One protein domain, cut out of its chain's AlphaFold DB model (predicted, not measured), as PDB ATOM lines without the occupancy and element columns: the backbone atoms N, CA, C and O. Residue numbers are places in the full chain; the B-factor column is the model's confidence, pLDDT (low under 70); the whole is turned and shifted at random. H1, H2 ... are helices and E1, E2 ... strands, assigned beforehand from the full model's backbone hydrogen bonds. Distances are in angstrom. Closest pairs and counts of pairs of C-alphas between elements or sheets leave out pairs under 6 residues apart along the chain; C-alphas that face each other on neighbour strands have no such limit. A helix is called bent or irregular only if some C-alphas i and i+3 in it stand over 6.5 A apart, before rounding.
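This is residues 19 to 111 of the 142 residues of the protein "Putative nuclease HARBI1" of Aphis craccivora (UniProt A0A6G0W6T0). Two long helices make a T: H1 comes with its last turns to the middle of H2, only just touching it, and the two are about perpendicular. After H2 the chain folds back past the short H3 to a small, two-stranded hairpin, E1 and E2, with E1 near H1, and then the short H4 packs on the last turns of H1; the hairpin's tip, residues 86 to 91, and a tail, residues 105 to 111, stick out. The printed part has 93 residues, with four named helices and two named strands in the order H1 H2 H3 E1 E2 H4; the sheet, E1 - E2, is antiparallel and the class is mostly helix. The whole is only just loose, close to compact, with a radius of gyration of the C-alphas of 15.1 A, and only just flat, spanning 49 by 41 by 23 A.

Start with H1, residues 19 to 39, and look at its residue 36, which alone touches H2, residues 51 to 71. They only just touch, with 3 pairs of C-alphas within 8 A; the closest are those of Leu 36 and His 65, 6.4 A apart, and the lines stand at 79 degrees, about perpendicular. H3, residues 73 to 76, is close to H2 but not clearly touching, its closest C-alphas being those of Leu 68 and Tyr 76, 6.3 A apart. Next find the hairpin of E1, residues 84 to 86, and E2, residues 91 to 93: N 86 and O 91 are 2.8 A apart and N 84 and O 93 2.9 A, within hydrogen-bond range. H1 and E1 are near each other, while H1 and E2 are apart. H4, residues 96 to 100, touches H1 at residues 34 to 38 alone, the closest C-alphas being those of Gly 34 and Ala 98, 6.6 A apart; H4 is apart from H2. Every O i to N i+4 pair of H1 is within hydrogen-bond range, against 15 of 17 in H2 and 0 of 1 in H4, where 1 of 2 O i to N i+3 pairs is; H3 is too short for an O i to N i+4 pair.

Find C-alpha 19 at (18.021, 24.115, 30.109); from there H1 runs 30.0 A to C-alpha 39. H2 begins at C-alpha 51, at (-3.391, 34.521, 2.028), and runs 30.9 A; it is irregular, with C-alphas 52 and 55 7.0 A apart. H3 measures 5.2 A, E1 6.4 A, E2 6.3 A and H4 7.2 A, ending at C-alpha 100, at (6.862, 9.421, 9.346).

The two C-alphas farthest apart are those of Lys 50 and Ser 88, 49.1 A. The printed part has no cut, and its one long link joins H1 to H2. Mean pLDDT of the printed part is 83.7; look for values under 70 at residue 87, residues 89 to 90 and residues 96 to 111.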
ATOM      1  N   ASN A  19      17.985  24.639  31.473       93.06
ATOM      2  CA  ASN A  19      18.021  24.115  30.109       93.06
ATOM      3  C   ASN A  19      17.147  22.865  29.963       93.06
ATOM      4  O   ASN A  19      16.412  22.773  28.982       93.06
ATOM      5  N   TYR A  20      17.187  21.954  30.936       90.56
ATOM      6  CA  TYR A  20      16.362  20.749  30.953       90.56
ATOM      7  C   TYR A  20      14.868  21.094  30.981       90.56
ATOM      8  O   TYR A  20      14.119  20.679  30.097       90.56
ATOM      9  N   ARG A  21      14.433  21.959  31.909       91.00
ATOM     10  CA  ARG A  21      13.033  22.414  31.978       91.00
ATOM     11  C   ARG A  21      12.585  23.114  30.701       91.00
ATOM     12  O   ARG A  21      11.467  22.898  30.235       91.00
ATOM     13  N   LEU A  22      13.458  23.931  30.114       92.50
ATOM     14  CA  LEU A  22      13.183  24.610  28.856       92.50
ATOM     15  C   LEU A  22      13.015  23.604  27.708       92.50
ATOM     16  O   LEU A  22      12.082  23.745  26.924       92.50
ATOM     17  N   SER A  23      13.875  22.588  27.613       89.44
ATOM     18  CA  SER A  23      13.744  21.504  26.628       89.44
ATOM     19  C   SER A  23      12.465  20.692  26.835       89.44
ATOM     20  O   SER A  23      11.727  20.470  25.878       89.44
ATOM     21  N   ARG A  24      12.136  20.340  28.083       88.62
ATOM     22  CA  ARG A  24      10.905  19.620  28.424       88.62
ATOM     23  C   ARG A  24       9.650  20.397  28.015       88.62
ATOM     24  O   ARG A  24       8.738  19.812  27.439       88.62
ATOM     25  N   ALA A  25       9.627  21.715  28.227       90.50
ATOM     26  CA  ALA A  25       8.538  22.575  27.763       90.50
ATOM     27  C   ALA A  25       8.451  22.649  26.227       90.50
ATOM     28  O   ALA A  25       7.353  22.565  25.677       90.50
ATOM     29  N   ARG A  26       9.591  22.768  25.522       89.69
ATOM     30  CA  ARG A  26       9.605  22.766  24.046       89.69
ATOM     31  C   ARG A  26       9.015  21.492  23.477       89.69
ATOM     32  O   ARG A  26       8.181  21.577  22.588       89.69
ATOM     33  N   ARG A  27       9.384  20.342  24.033       87.94
ATOM     34  CA  ARG A  27       8.919  19.044  23.554       87.94
ATOM     35  C   ARG A  27       7.403  18.882  23.630       87.94
ATOM     36  O   ARG A  27       6.816  18.299  22.732       87.94
ATOM     37  N   ILE A  28       6.743  19.433  24.654       88.12
ATOM     38  CA  ILE A  28       5.269  19.432  24.707       88.12
ATOM     39  C   ILE A  28       4.686  20.200  23.515       88.12
ATOM     40  O   ILE A  28       3.752  19.727  22.870       88.12
ATOM     41  N   VAL A  29       5.255  21.368  23.207       88.81
ATOM     42  CA  VAL A  29       4.824  22.198  22.075       88.81
ATOM     43  C   VAL A  29       5.119  21.504  20.741       88.81
ATOM     44  O   VAL A  29       4.252  21.450  19.874       88.81
ATOM     45  N   GLU A  30       6.317  20.943  20.587       86.56
ATOM     46  CA  GLU A  30       6.751  20.221  19.387       86.56
ATOM     47  C   GLU A  30       5.893  18.975  19.137       86.56
ATOM     48  O   GLU A  30       5.426  18.802  18.016       86.56
ATOM     49  N   ASN A  31       5.577  18.184  20.169       86.81
ATOM     50  CA  ASN A  31       4.658  17.048  20.064       86.81
ATOM     51  C   ASN A  31       3.262  17.481  19.581       86.81
ATOM     52  O   ASN A  31       2.699  16.861  18.681       86.81
ATOM     53  N   ALA A  32       2.702  18.554  20.153       88.56
ATOM     54  CA  ALA A  32       1.372  19.038  19.780       88.56
ATOM     55  C   ALA A  32       1.314  19.464  18.303       88.56
ATOM     56  O   ALA A  32       0.431  19.034  17.559       88.56
ATOM     57  N   PHE A  33       2.285  20.266  17.855       87.50
ATOM     58  CA  PHE A  33       2.361  20.678  16.453       87.50
ATOM     59  C   PHE A  33       2.740  19.527  15.518       87.50
ATOM     60  O   PHE A  33       2.224  19.477  14.405       87.50
ATOM     61  N   GLY A  34       3.578  18.588  15.960       86.44
ATOM     62  CA  GLY A  34       3.942  17.394  15.201       86.44
ATOM     63  C   GLY A  34       2.719  16.552  14.854       86.44
ATOM     64  O   GLY A  34       2.494  16.259  13.682       86.44
ATOM     65  N   ILE A  35       1.868  16.264  15.844       88.75
ATOM     66  CA  ILE A  35       0.613  15.521  15.640       88.75
ATOM     67  C   ILE A  35      -0.362  16.326  14.777       88.75
ATOM     68  O   ILE A  35      -0.992  15.784  13.870       88.75
ATOM     69  N   LEU A  36      -0.493  17.635  15.018       91.38
ATOM     70  CA  LEU A  36      -1.354  18.491  14.201       91.38
ATOM     71  C   LEU A  36      -0.933  18.441  12.724       91.38
ATOM     72  O   LEU A  36      -1.774  18.206  11.859       91.38
ATOM     73  N   VAL A  37       0.357  18.595  12.423       88.44
ATOM     74  CA  VAL A  37       0.868  18.498  11.049       88.44
ATOM     75  C   VAL A  37       0.621  17.101  10.482       88.44
ATOM     76  O   VAL A  37      -0.001  17.004   9.430       88.44
ATOM     77  N   ALA A  38       0.997  16.044  11.209       86.38
ATOM     78  CA  ALA A  38       0.825  14.645  10.804       86.38
ATOM     79  C   ALA A  38      -0.623  14.294  10.420       86.38
ATOM     80  O   ALA A  38      -0.872  13.533   9.482       86.38
ATOM     81  N   ARG A  39      -1.599  14.853  11.145       89.44
ATOM     82  CA  ARG A  39      -3.028  14.597  10.922       89.44
ATOM     83  C   ARG A  39      -3.617  15.456   9.814       89.44
ATOM     84  O   ARG A  39      -4.504  14.997   9.092       89.44
ATOM     85  N   PHE A  40      -3.130  16.680   9.646       91.38
ATOM     86  CA  PHE A  40      -3.634  17.616   8.650       91.38
ATOM     87  C   PHE A  40      -2.634  17.780   7.505       91.38
ATOM     88  O   PHE A  40      -1.822  18.703   7.477       91.38
ATOM     89  N   ARG A  41      -2.789  16.926   6.486       88.56
ATOM     90  CA  ARG A  41      -1.962  16.889   5.264       88.56
ATOM     91  C   ARG A  41      -1.744  18.240   4.573       88.56
ATOM     92  O   ARG A  41      -0.762  18.388   3.853       88.56
ATOM     93  N   ILE A  42      -2.629  19.217   4.778       90.88
ATOM     94  CA  ILE A  42      -2.477  20.581   4.250       90.88
ATOM     95  C   ILE A  42      -1.166  21.252   4.689       90.88
ATOM     96  O   ILE A  42      -0.668  22.113   3.974       90.88
ATOM     97  N   PHE A  43      -0.590  20.840   5.823       89.12
ATOM     98  CA  PHE A  43       0.677  21.369   6.330       89.12
ATOM     99  C   PHE A  43       1.918  20.632   5.805       89.12
ATOM    100  O   PHE A  43       3.035  21.045   6.103       89.12
ATOM    101  N   HIS A  44       1.760  19.546   5.040       86.06
ATOM    102  CA  HIS A  44       2.900  18.774   4.521       86.06
ATOM    103  C   HIS A  44       3.560  19.442   3.312       86.06
ATOM    104  O   HIS A  44       4.696  19.130   2.966       86.06
ATOM    105  N   THR A  45       2.843  20.342   2.647       85.31
ATOM    106  CA  THR A  45       3.317  21.078   1.478       85.31
ATOM    107  C   THR A  45       3.045  22.565   1.656       85.31
ATOM    108  O   THR A  45       2.396  22.993   2.613       85.31
ATOM    109  N   ALA A  46       3.558  23.384   0.735       85.75
ATOM    110  CA  ALA A  46       3.179  24.786   0.685       85.75
ATOM    111  C   ALA A  46       1.651  24.904   0.556       85.75
ATOM    112  O   ALA A  46       1.045  24.312  -0.342       85.75
ATOM    113  N   ILE A  47       1.036  25.676   1.453       89.50
ATOM    114  CA  ILE A  47      -0.415  25.863   1.479       89.50
ATOM    115  C   ILE A  47      -0.826  26.617   0.209       89.50
ATOM    116  O   ILE A  47      -0.632  27.826   0.097       89.50
ATOM    117  N   ASN A  48      -1.411  25.900  -0.751       90.56
ATOM    118  CA  ASN A  48      -1.864  26.458  -2.025       90.56
ATOM    119  C   ASN A  48      -3.236  27.144  -1.885       90.56
ATOM    120  O   ASN A  48      -4.230  26.732  -2.483       90.56
ATOM    121  N   LEU A  49      -3.304  28.170  -1.035       92.50
ATOM    122  CA  LEU A  49      -4.493  28.987  -0.804       92.50
ATOM    123  C   LEU A  49      -4.138  30.472  -0.856       92.50
ATOM    124  O   LEU A  49      -3.005  30.882  -0.613       92.50
ATOM    125  N   LYS A  50      -5.140  31.309  -1.136       94.00
ATOM    126  CA  LYS A  50      -4.986  32.765  -1.019       94.00
ATOM    127  C   LYS A  50      -4.715  33.128   0.443       94.00
ATOM    128  O   LYS A  50      -5.406  32.614   1.321       94.00
ATOM    129  N   LEU A  51      -3.803  34.077   0.682       93.56
ATOM    130  CA  LEU A  51      -3.391  34.521   2.028       93.56
ATOM    131  C   LEU A  51      -4.577  34.790   2.966       93.56
ATOM    132  O   LEU A  51      -4.567  34.355   4.109       93.56
ATOM    133  N   LYS A  52      -5.649  35.402   2.445       96.50
ATOM    134  CA  LYS A  52      -6.876  35.706   3.201       96.50
ATOM    135  C   LYS A  52      -7.598  34.493   3.812       96.50
ATOM    136  O   LYS A  52      -8.495  34.685   4.622       96.50
ATOM    137  N   HIS A  53      -7.282  33.270   3.383       94.81
ATOM    138  CA  HIS A  53      -7.887  32.033   3.891       94.81
ATOM    139  C   HIS A  53      -6.960  31.242   4.818       94.81
ATOM    140  O   HIS A  53      -7.434  30.331   5.492       94.81
ATOM    141  N   ILE A  54      -5.663  31.567   4.856       94.88
ATOM    142  CA  ILE A  54      -4.670  30.789   5.607       94.88
ATOM    143  C   ILE A  54      -5.006  30.800   7.098       94.88
ATOM    144  O   ILE A  54      -5.092  29.732   7.699       94.88
ATOM    145  N   ASP A  55      -5.294  31.970   7.667       95.19
ATOM    146  CA  ASP A  55      -5.596  32.095   9.097       95.19
ATOM    147  C   ASP A  55      -6.835  31.281   9.492       95.19
ATOM    148  O   ASP A  55      -6.815  30.551  10.481       95.19
ATOM    149  N   SER A  56      -7.900  31.329   8.682       96.88
ATOM    150  CA  SER A  56      -9.112  30.534   8.912       96.88
ATOM    151  C   SER A  56      -8.838  29.033   8.890       96.88
ATOM    152  O   SER A  56      -9.362  28.304   9.726       96.88
ATOM    153  N   VAL A  57      -8.008  28.571   7.954       96.12
ATOM    154  CA  VAL A  57      -7.643  27.156   7.835       96.12
ATOM    155  C   VAL A  57      -6.796  26.702   9.018       96.12
ATOM    156  O   VAL A  57      -7.106  25.677   9.622       96.12
ATOM    157  N   VAL A  58      -5.775  27.477   9.395       95.19
ATOM    158  CA  VAL A  58      -4.927  27.176  10.558       95.19
ATOM    159  C   VAL A  58      -5.778  27.092  11.825       95.19
ATOM    160  O   VAL A  58      -5.697  26.105  12.556       95.19
ATOM    161  N   MET A  59      -6.660  28.070  12.047       96.62
ATOM    162  CA  MET A  59      -7.553  28.084  13.207       96.62
ATOM    163  C   MET A  59      -8.537  26.912  13.202       96.62
ATOM    164  O   MET A  59      -8.731  26.283  14.241       96.62
ATOM    165  N   ALA A  60      -9.122  26.572  12.049       97.19
ATOM    166  CA  ALA A  60     -10.009  25.418  11.925       97.19
ATOM    167  C   ALA A  60      -9.284  24.106  12.267       97.19
ATOM    168  O   ALA A  60      -9.821  23.291  13.018       97.19
ATOM    169  N   CYS A  61      -8.046  23.926  11.793       96.62
ATOM    170  CA  CYS A  61      -7.211  22.783  12.156       96.62
ATOM    171  C   CYS A  61      -6.913  22.741  13.662       96.62
ATOM    172  O   CYS A  61      -7.044  21.677  14.258       96.62
ATOM    173  N   CYS A  62      -6.579  23.868  14.301       96.44
ATOM    174  CA  CYS A  62      -6.358  23.921  15.752       96.44
ATOM    175  C   CYS A  62      -7.620  23.568  16.552       96.44
ATOM    176  O   CYS A  62      -7.555  22.796  17.509       96.44
ATOM    177  N   VAL A  63      -8.781  24.104  16.161       97.69
ATOM    178  CA  VAL A  63     -10.063  23.800  16.818       97.69
ATOM    179  C   VAL A  63     -10.401  22.320  16.667       97.69
ATOM    180  O   VAL A  63     -10.731  21.665  17.655       97.69
ATOM    181  N   LEU A  64     -10.273  21.772  15.457       97.31
ATOM    182  CA  LEU A  64     -10.558  20.366  15.193       97.31
ATOM    183  C   LEU A  64      -9.565  19.435  15.903       97.31
ATOM    184  O   LEU A  64      -9.984  18.430  16.468       97.31
ATOM    185  N   HIS A  65      -8.279  19.789  15.946       95.12
ATOM    186  CA  HIS A  65      -7.254  19.079  16.714       95.12
ATOM    187  C   HIS A  65      -7.644  18.967  18.191       95.12
ATOM    188  O   HIS A  65      -7.720  17.867  18.737       95.12
ATOM    189  N   ASN A  66      -7.976  20.098  18.820       95.38
ATOM    190  CA  ASN A  66      -8.375  20.142  20.227       95.38
ATOM    191  C   ASN A  66      -9.676  19.369  20.484       95.38
ATOM    192  O   ASN A  66      -9.808  18.684  21.498       95.38
ATOM    193  N   PHE A  67     -10.639  19.459  19.563       97.38
ATOM    194  CA  PHE A  67     -11.890  18.710  19.644       97.38
ATOM    195  C   PHE A  67     -11.651  17.195  19.575       97.38
ATOM    196  O   PHE A  67     -12.174  16.459  20.411       97.38
ATOM    197  N   LEU A  68     -10.833  16.724  18.630       96.19
ATOM    198  CA  LEU A  68     -10.538  15.300  18.455       96.19
ATOM    199  C   LEU A  68      -9.698  14.732  19.603       96.19
ATOM    200  O   LEU A  68      -9.985  13.628  20.061       96.19
ATOM    201  N   LEU A  69      -8.744  15.506  20.135       93.62
ATOM    202  CA  LEU A  69      -8.031  15.154  21.367       93.62
ATOM    203  C   LEU A  69      -8.987  14.930  22.542       93.62
ATOM    204  O   LEU A  69      -8.756  14.045  23.360       93.62
ATOM    205  N   LYS A  70     -10.067  15.713  22.628       95.31
ATOM    206  CA  LYS A  70     -11.059  15.583  23.698       95.31
ATOM    207  C   LYS A  70     -12.022  14.416  23.475       95.31
ATOM    208  O   LYS A  70     -12.361  13.731  24.434       95.31
ATOM    209  N   MET A  71     -12.494  14.218  22.245       97.38
ATOM    210  CA  MET A  71     -13.562  13.253  21.957       97.38
ATOM    211  C   MET A  71     -13.054  11.832  21.723       97.38
ATOM    212  O   MET A  71     -13.720  10.876  22.108       97.38
ATOM    213  N   VAL A  72     -11.896  11.682  21.080       95.69
ATOM    214  CA  VAL A  72     -11.364  10.380  20.647       95.69
ATOM    215  C   VAL A  72      -9.838  10.292  20.835       95.69
ATOM    216  O   VAL A  72      -9.122   9.968  19.885       95.69
ATOM    217  N   PRO A  73      -9.305  10.545  22.051       91.19
ATOM    218  CA  PRO A  73      -7.862  10.650  22.297       91.19
ATOM    219  C   PRO A  73      -7.081   9.418  21.827       91.19
ATOM    220  O   PRO A  73      -6.106   9.561  21.098       91.19
ATOM    221  N   SER A  74      -7.547   8.210  22.157       90.44
ATOM    222  CA  SER A  74      -6.846   6.960  21.824       90.44
ATOM    223  C   SER A  74      -6.763   6.675  20.324       90.44
ATOM    224  O   SER A  74      -5.867   5.965  19.892       90.44
ATOM    225  N   SER A  75      -7.693   7.195  19.520       91.12
ATOM    226  CA  SER A  75      -7.669   7.012  18.063       91.12
ATOM    227  C   SER A  75      -6.955   8.165  17.359       91.12
ATOM    228  O   SER A  75      -6.250   7.948  16.375       91.12
ATOM    229  N   TYR A  76      -7.127   9.390  17.858       91.94
ATOM    230  CA  TYR A  76      -6.565  10.581  17.237       91.94
ATOM    231  C   TYR A  76      -5.085  10.782  17.570       91.94
ATOM    232  O   TYR A  76      -4.289  11.028  16.670       91.94
ATOM    233  N   ALA A  77      -4.704  10.659  18.837       90.31
ATOM    234  CA  ALA A  77      -3.338  10.855  19.306       90.31
ATOM    235  C   ALA A  77      -3.030   9.827  20.402       90.31
ATOM    236  O   ALA A  77      -3.014  10.170  21.590       90.31
ATOM    237  N   PRO A  78      -2.851   8.548  20.035       89.25
ATOM    238  CA  PRO A  78      -2.511   7.528  21.007       89.25
ATOM    239  C   PRO A  78      -1.178   7.846  21.725       89.25
ATOM    240  O   PRO A  78      -0.320   8.538  21.166       89.25
ATOM    241  N   PRO A  79      -1.002   7.363  22.971       84.75
ATOM    242  CA  PRO A  79       0.189   7.501  23.820       84.75
ATOM    243  C   PRO A  79       1.555   7.452  23.121       84.75
ATOM    244  O   PRO A  79       2.478   8.163  23.525       84.75
ATOM    245  N   GLU A  80       1.667   6.616  22.100       85.56
ATOM    246  CA  GLU A  80       2.863   6.296  21.335       85.56
ATOM    247  C   GLU A  80       3.214   7.383  20.302       85.56
ATOM    248  O   GLU A  80       4.324   7.379  19.774       85.56
ATOM    249  N   CYS A  81       2.307   8.324  20.004       83.94
ATOM    250  CA  CYS A  81       2.594   9.477  19.133       83.94
ATOM    251  C   CYS A  81       3.560  10.467  19.777       83.94
ATOM    252  O   CYS A  81       4.203  11.246  19.079       83.94
ATOM    253  N   PHE A  82       3.580  10.499  21.108       83.81
ATOM    254  CA  PHE A  82       4.252  11.530  21.877       83.81
ATOM    255  C   PHE A  82       5.656  11.095  22.252       83.81
ATOM    256  O   PHE A  82       5.849   9.990  22.760       83.81
ATOM    257  N   ASP A  83       6.607  12.016  22.132       84.44
ATOM    258  CA  ASP A  83       7.924  11.825  22.720       84.44
ATOM    259  C   ASP A  83       7.828  11.731  24.250       84.44
ATOM    260  O   ASP A  83       7.240  12.602  24.905       84.44
ATOM    261  N   ARG A  84       8.446  10.698  24.831       81.81
ATOM    262  CA  ARG A  84       8.442  10.410  26.277       81.81
ATOM    263  C   ARG A  84       9.856  10.412  26.840       81.81
ATOM    264  O   ARG A  84      10.809  10.105  26.138       81.81
ATOM    265  N   GLU A  85      10.005  10.804  28.104       80.69
ATOM    266  CA  GLU A  85      11.288  10.633  28.812       80.69
ATOM    267  C   GLU A  85      11.349   9.217  29.352       80.69
ATOM    268  O   GLU A  85      10.405   8.763  30.000       80.69
ATOM    269  N   ASN A  86      12.465   8.550  29.102       77.25
ATOM    270  CA  ASN A  86      12.868   7.380  29.845       77.25
ATOM    271  C   ASN A  86      13.802   7.842  30.969       77.25
ATOM    272  O   ASN A  86      15.004   8.001  30.768       77.25
ATOM    273  N   THR A  87      13.238   8.074  32.155       69.44
ATOM    274  CA  THR A  87      13.996   8.547  33.323       69.44
ATOM    275  C   THR A  87      15.083   7.560  33.761       69.44
ATOM    276  O   THR A  87      16.082   7.980  34.328       69.44
ATOM    277  N   SER A  88      14.925   6.259  33.489       71.38
ATOM    278  CA  SER A  88      15.928   5.240  33.841       71.38
ATOM    279  C   SER A  88      17.169   5.249  32.949       71.38
ATOM    280  O   SER A  88      18.227   4.817  33.393       71.38
ATOM    281  N   GLU A  89      17.052   5.721  31.709       69.31
ATOM    282  CA  GLU A  89      18.145   5.693  30.725       69.31
ATOM    283  C   GLU A  89      18.632   7.091  30.329       69.31
ATOM    284  O   GLU A  89      19.544   7.203  29.516       69.31
ATOM    285  N   ASP A  90      18.023   8.150  30.875       69.56
ATOM    286  CA  ASP A  90      18.223   9.546  30.453       69.56
ATOM    287  C   ASP A  90      18.055   9.734  28.929       69.56
ATOM    288  O   ASP A  90      18.733  10.523  28.267       69.56
ATOM    289  N   THR A  91      17.135   8.966  28.334       77.62
ATOM    290  CA  THR A  91      16.856   8.980  26.894       77.62
ATOM    291  C   THR A  91      15.463   9.524  26.601       77.62
ATOM    292  O   THR A  91      14.543   9.477  27.421       77.62
ATOM    293  N   ILE A  92      15.293  10.064  25.392       80.19
ATOM    294  CA  ILE A  92      13.980  10.435  24.864       80.19
ATOM    295  C   ILE A  92      13.513   9.321  23.933       80.19
ATOM    296  O   ILE A  92      14.134   9.064  22.903       80.19
ATOM    297  N   LEU A  93      12.405   8.677  24.289       81.50
ATOM    298  CA  LEU A  93      11.693   7.748  23.422       81.50
ATOM    299  C   LEU A  93      10.888   8.564  22.414       81.50
ATOM    300  O   LEU A  93       9.931   9.237  22.797       81.50
ATOM    301  N   THR A  94      11.297   8.532  21.149       78.69
ATOM    302  CA  THR A  94      10.634   9.262  20.064       78.69
ATOM    303  C   THR A  94       9.323   8.586  19.663       78.69
ATOM    304  O   THR A  94       9.296   7.374  19.446       78.69
ATOM    305  N   GLY A  95       8.247   9.362  19.540       76.44
ATOM    306  CA  GLY A  95       6.936   8.864  19.132       76.44
ATOM    307  C   GLY A  95       6.871   8.434  17.659       76.44
ATOM    308  O   GLY A  95       7.614   8.931  16.810       76.44
ATOM    309  N   TYR A  96       5.961   7.514  17.322       65.50
ATOM    310  CA  TYR A  96       5.903   6.905  15.979       65.50
ATOM    311  C   TYR A  96       5.499   7.888  14.862       65.50
ATOM    312  O   TYR A  96       5.903   7.719  13.707       65.50
ATOM    313  N   GLU A  97       4.709   8.924  15.166       59.81
ATOM    314  CA  GLU A  97       4.309   9.926  14.164       59.81
ATOM    315  C   GLU A  97       5.464  10.865  13.800       59.81
ATOM    316  O   GLU A  97       5.546  11.302  12.652       59.81
ATOM    317  N   ALA A  98       6.411  11.100  14.715       53.16
ATOM    318  CA  ALA A  98       7.581  11.940  14.458       53.16
ATOM    319  C   ALA A  98       8.533  11.333  13.406       53.16
ATOM    320  O   ALA A  98       9.231  12.066  12.711       53.16
ATOM    321  N   GLN A  99       8.536  10.004  13.238       51.53
ATOM    322  CA  GLN A  99       9.389   9.323  12.254       51.53
ATOM    323  C   GLN A  99       8.844   9.403  10.817       51.53
ATOM    324  O   GLN A  99       9.615   9.334   9.863       51.53
ATOM    325  N   ASN A 100       7.525   9.552  10.649       53.25
ATOM    326  CA  ASN A 100       6.862   9.421   9.346       53.25
ATOM    327  C   ASN A 100       6.664  10.747   8.600       53.25
ATOM    328  O   ASN A 100       6.380  10.740   7.401       53.25
ATOM    329  N   TYR A 101       6.841  11.885   9.274       58.44
ATOM    330  CA  TYR A 101       6.622  13.200   8.679       58.44
ATOM    331  C   TYR A 101       7.853  14.084   8.860       58.44
ATOM    332  O   TYR A 101       8.089  14.663   9.916       58.44
ATOM    333  N   HIS A 102       8.638  14.220   7.788       55.72
ATOM    334  CA  HIS A 102       9.675  15.243   7.712       55.72
ATOM    335  C   HIS A 102       9.000  16.613   7.581       55.72
ATOM    336  O   HIS A 102       8.724  17.085   6.478       55.72
ATOM    337  N   THR A 103       8.743  17.282   8.704       58.53
ATOM    338  CA  THR A 103       8.571  18.735   8.667       58.53
ATOM    339  C   THR A 103       9.870  19.321   8.133       58.53
ATOM    340  O   THR A 103      10.934  19.064   8.702       58.53
ATOM    341  N   TYR A 104       9.815  20.084   7.041       58.91
ATOM    342  CA  TYR A 104      10.991  20.800   6.557       58.91
ATOM    343  C   TYR A 104      11.542  21.648   7.702       58.91
ATOM    344  O   TYR A 104      10.841  22.510   8.237       58.91
ATOM    345  N   GLY A 105      12.783  21.373   8.111       58.34
ATOM    346  CA  GLY A 105      13.439  22.153   9.147       58.34
ATOM    347  C   GLY A 105      13.424  23.617   8.731       58.34
ATOM    348  O   GLY A 105      13.949  23.966   7.673       58.34
ATOM    349  N   LEU A 106      12.799  24.474   9.540       60.25
ATOM    350  CA  LEU A 106      12.864  25.909   9.298       60.25
ATOM    351  C   LEU A 106      14.339  26.305   9.251       60.25
ATOM    352  O   LEU A 106      15.121  25.898  10.118       60.25
ATOM    353  N   ASN A 107      14.714  27.101   8.247       61.56
ATOM    354  CA  ASN A 107      16.053  27.671   8.173       61.56
ATOM    355  C   ASN A 107      16.355  28.325   9.519       61.56
ATOM    356  O   ASN A 107      15.670  29.268   9.923       61.56
ATOM    357  N   ARG A 108      17.353  27.793  10.234       59.91
ATOM    358  CA  ARG A 108      17.797  28.369  11.500       59.91
ATOM    359  C   ARG A 108      18.263  29.781  11.189       59.91
ATOM    360  O   ARG A 108      19.358  29.976  10.666       59.91
ATOM    361  N   SER A 109      17.432  30.768  11.501       59.94
ATOM    362  CA  SER A 109      17.875  32.147  11.488       59.94
ATOM    363  C   SER A 109      18.975  32.241  12.539       59.94
ATOM    364  O   SER A 109      18.754  32.017  13.733       59.94
ATOM    365  N   ASN A 110      20.203  32.499  12.090       59.72
ATOM    366  CA  ASN A 110      21.296  32.858  12.979       59.72
ATOM    367  C   ASN A 110      20.938  34.214  13.595       59.72
ATOM    368  O   ASN A 110      21.397  35.253  13.139       59.72
ATOM    369  N   LEU A 111      20.108  34.205  14.642       62.28
ATOM    370  CA  LEU A 111      19.641  35.378  15.393       62.28
ATOM    371  C   LEU A 111      20.776  36.103  16.150       62.28
ATOM    372  O   LEU A 111      20.526  36.849  17.092       62.28
TER     373      LEU A 111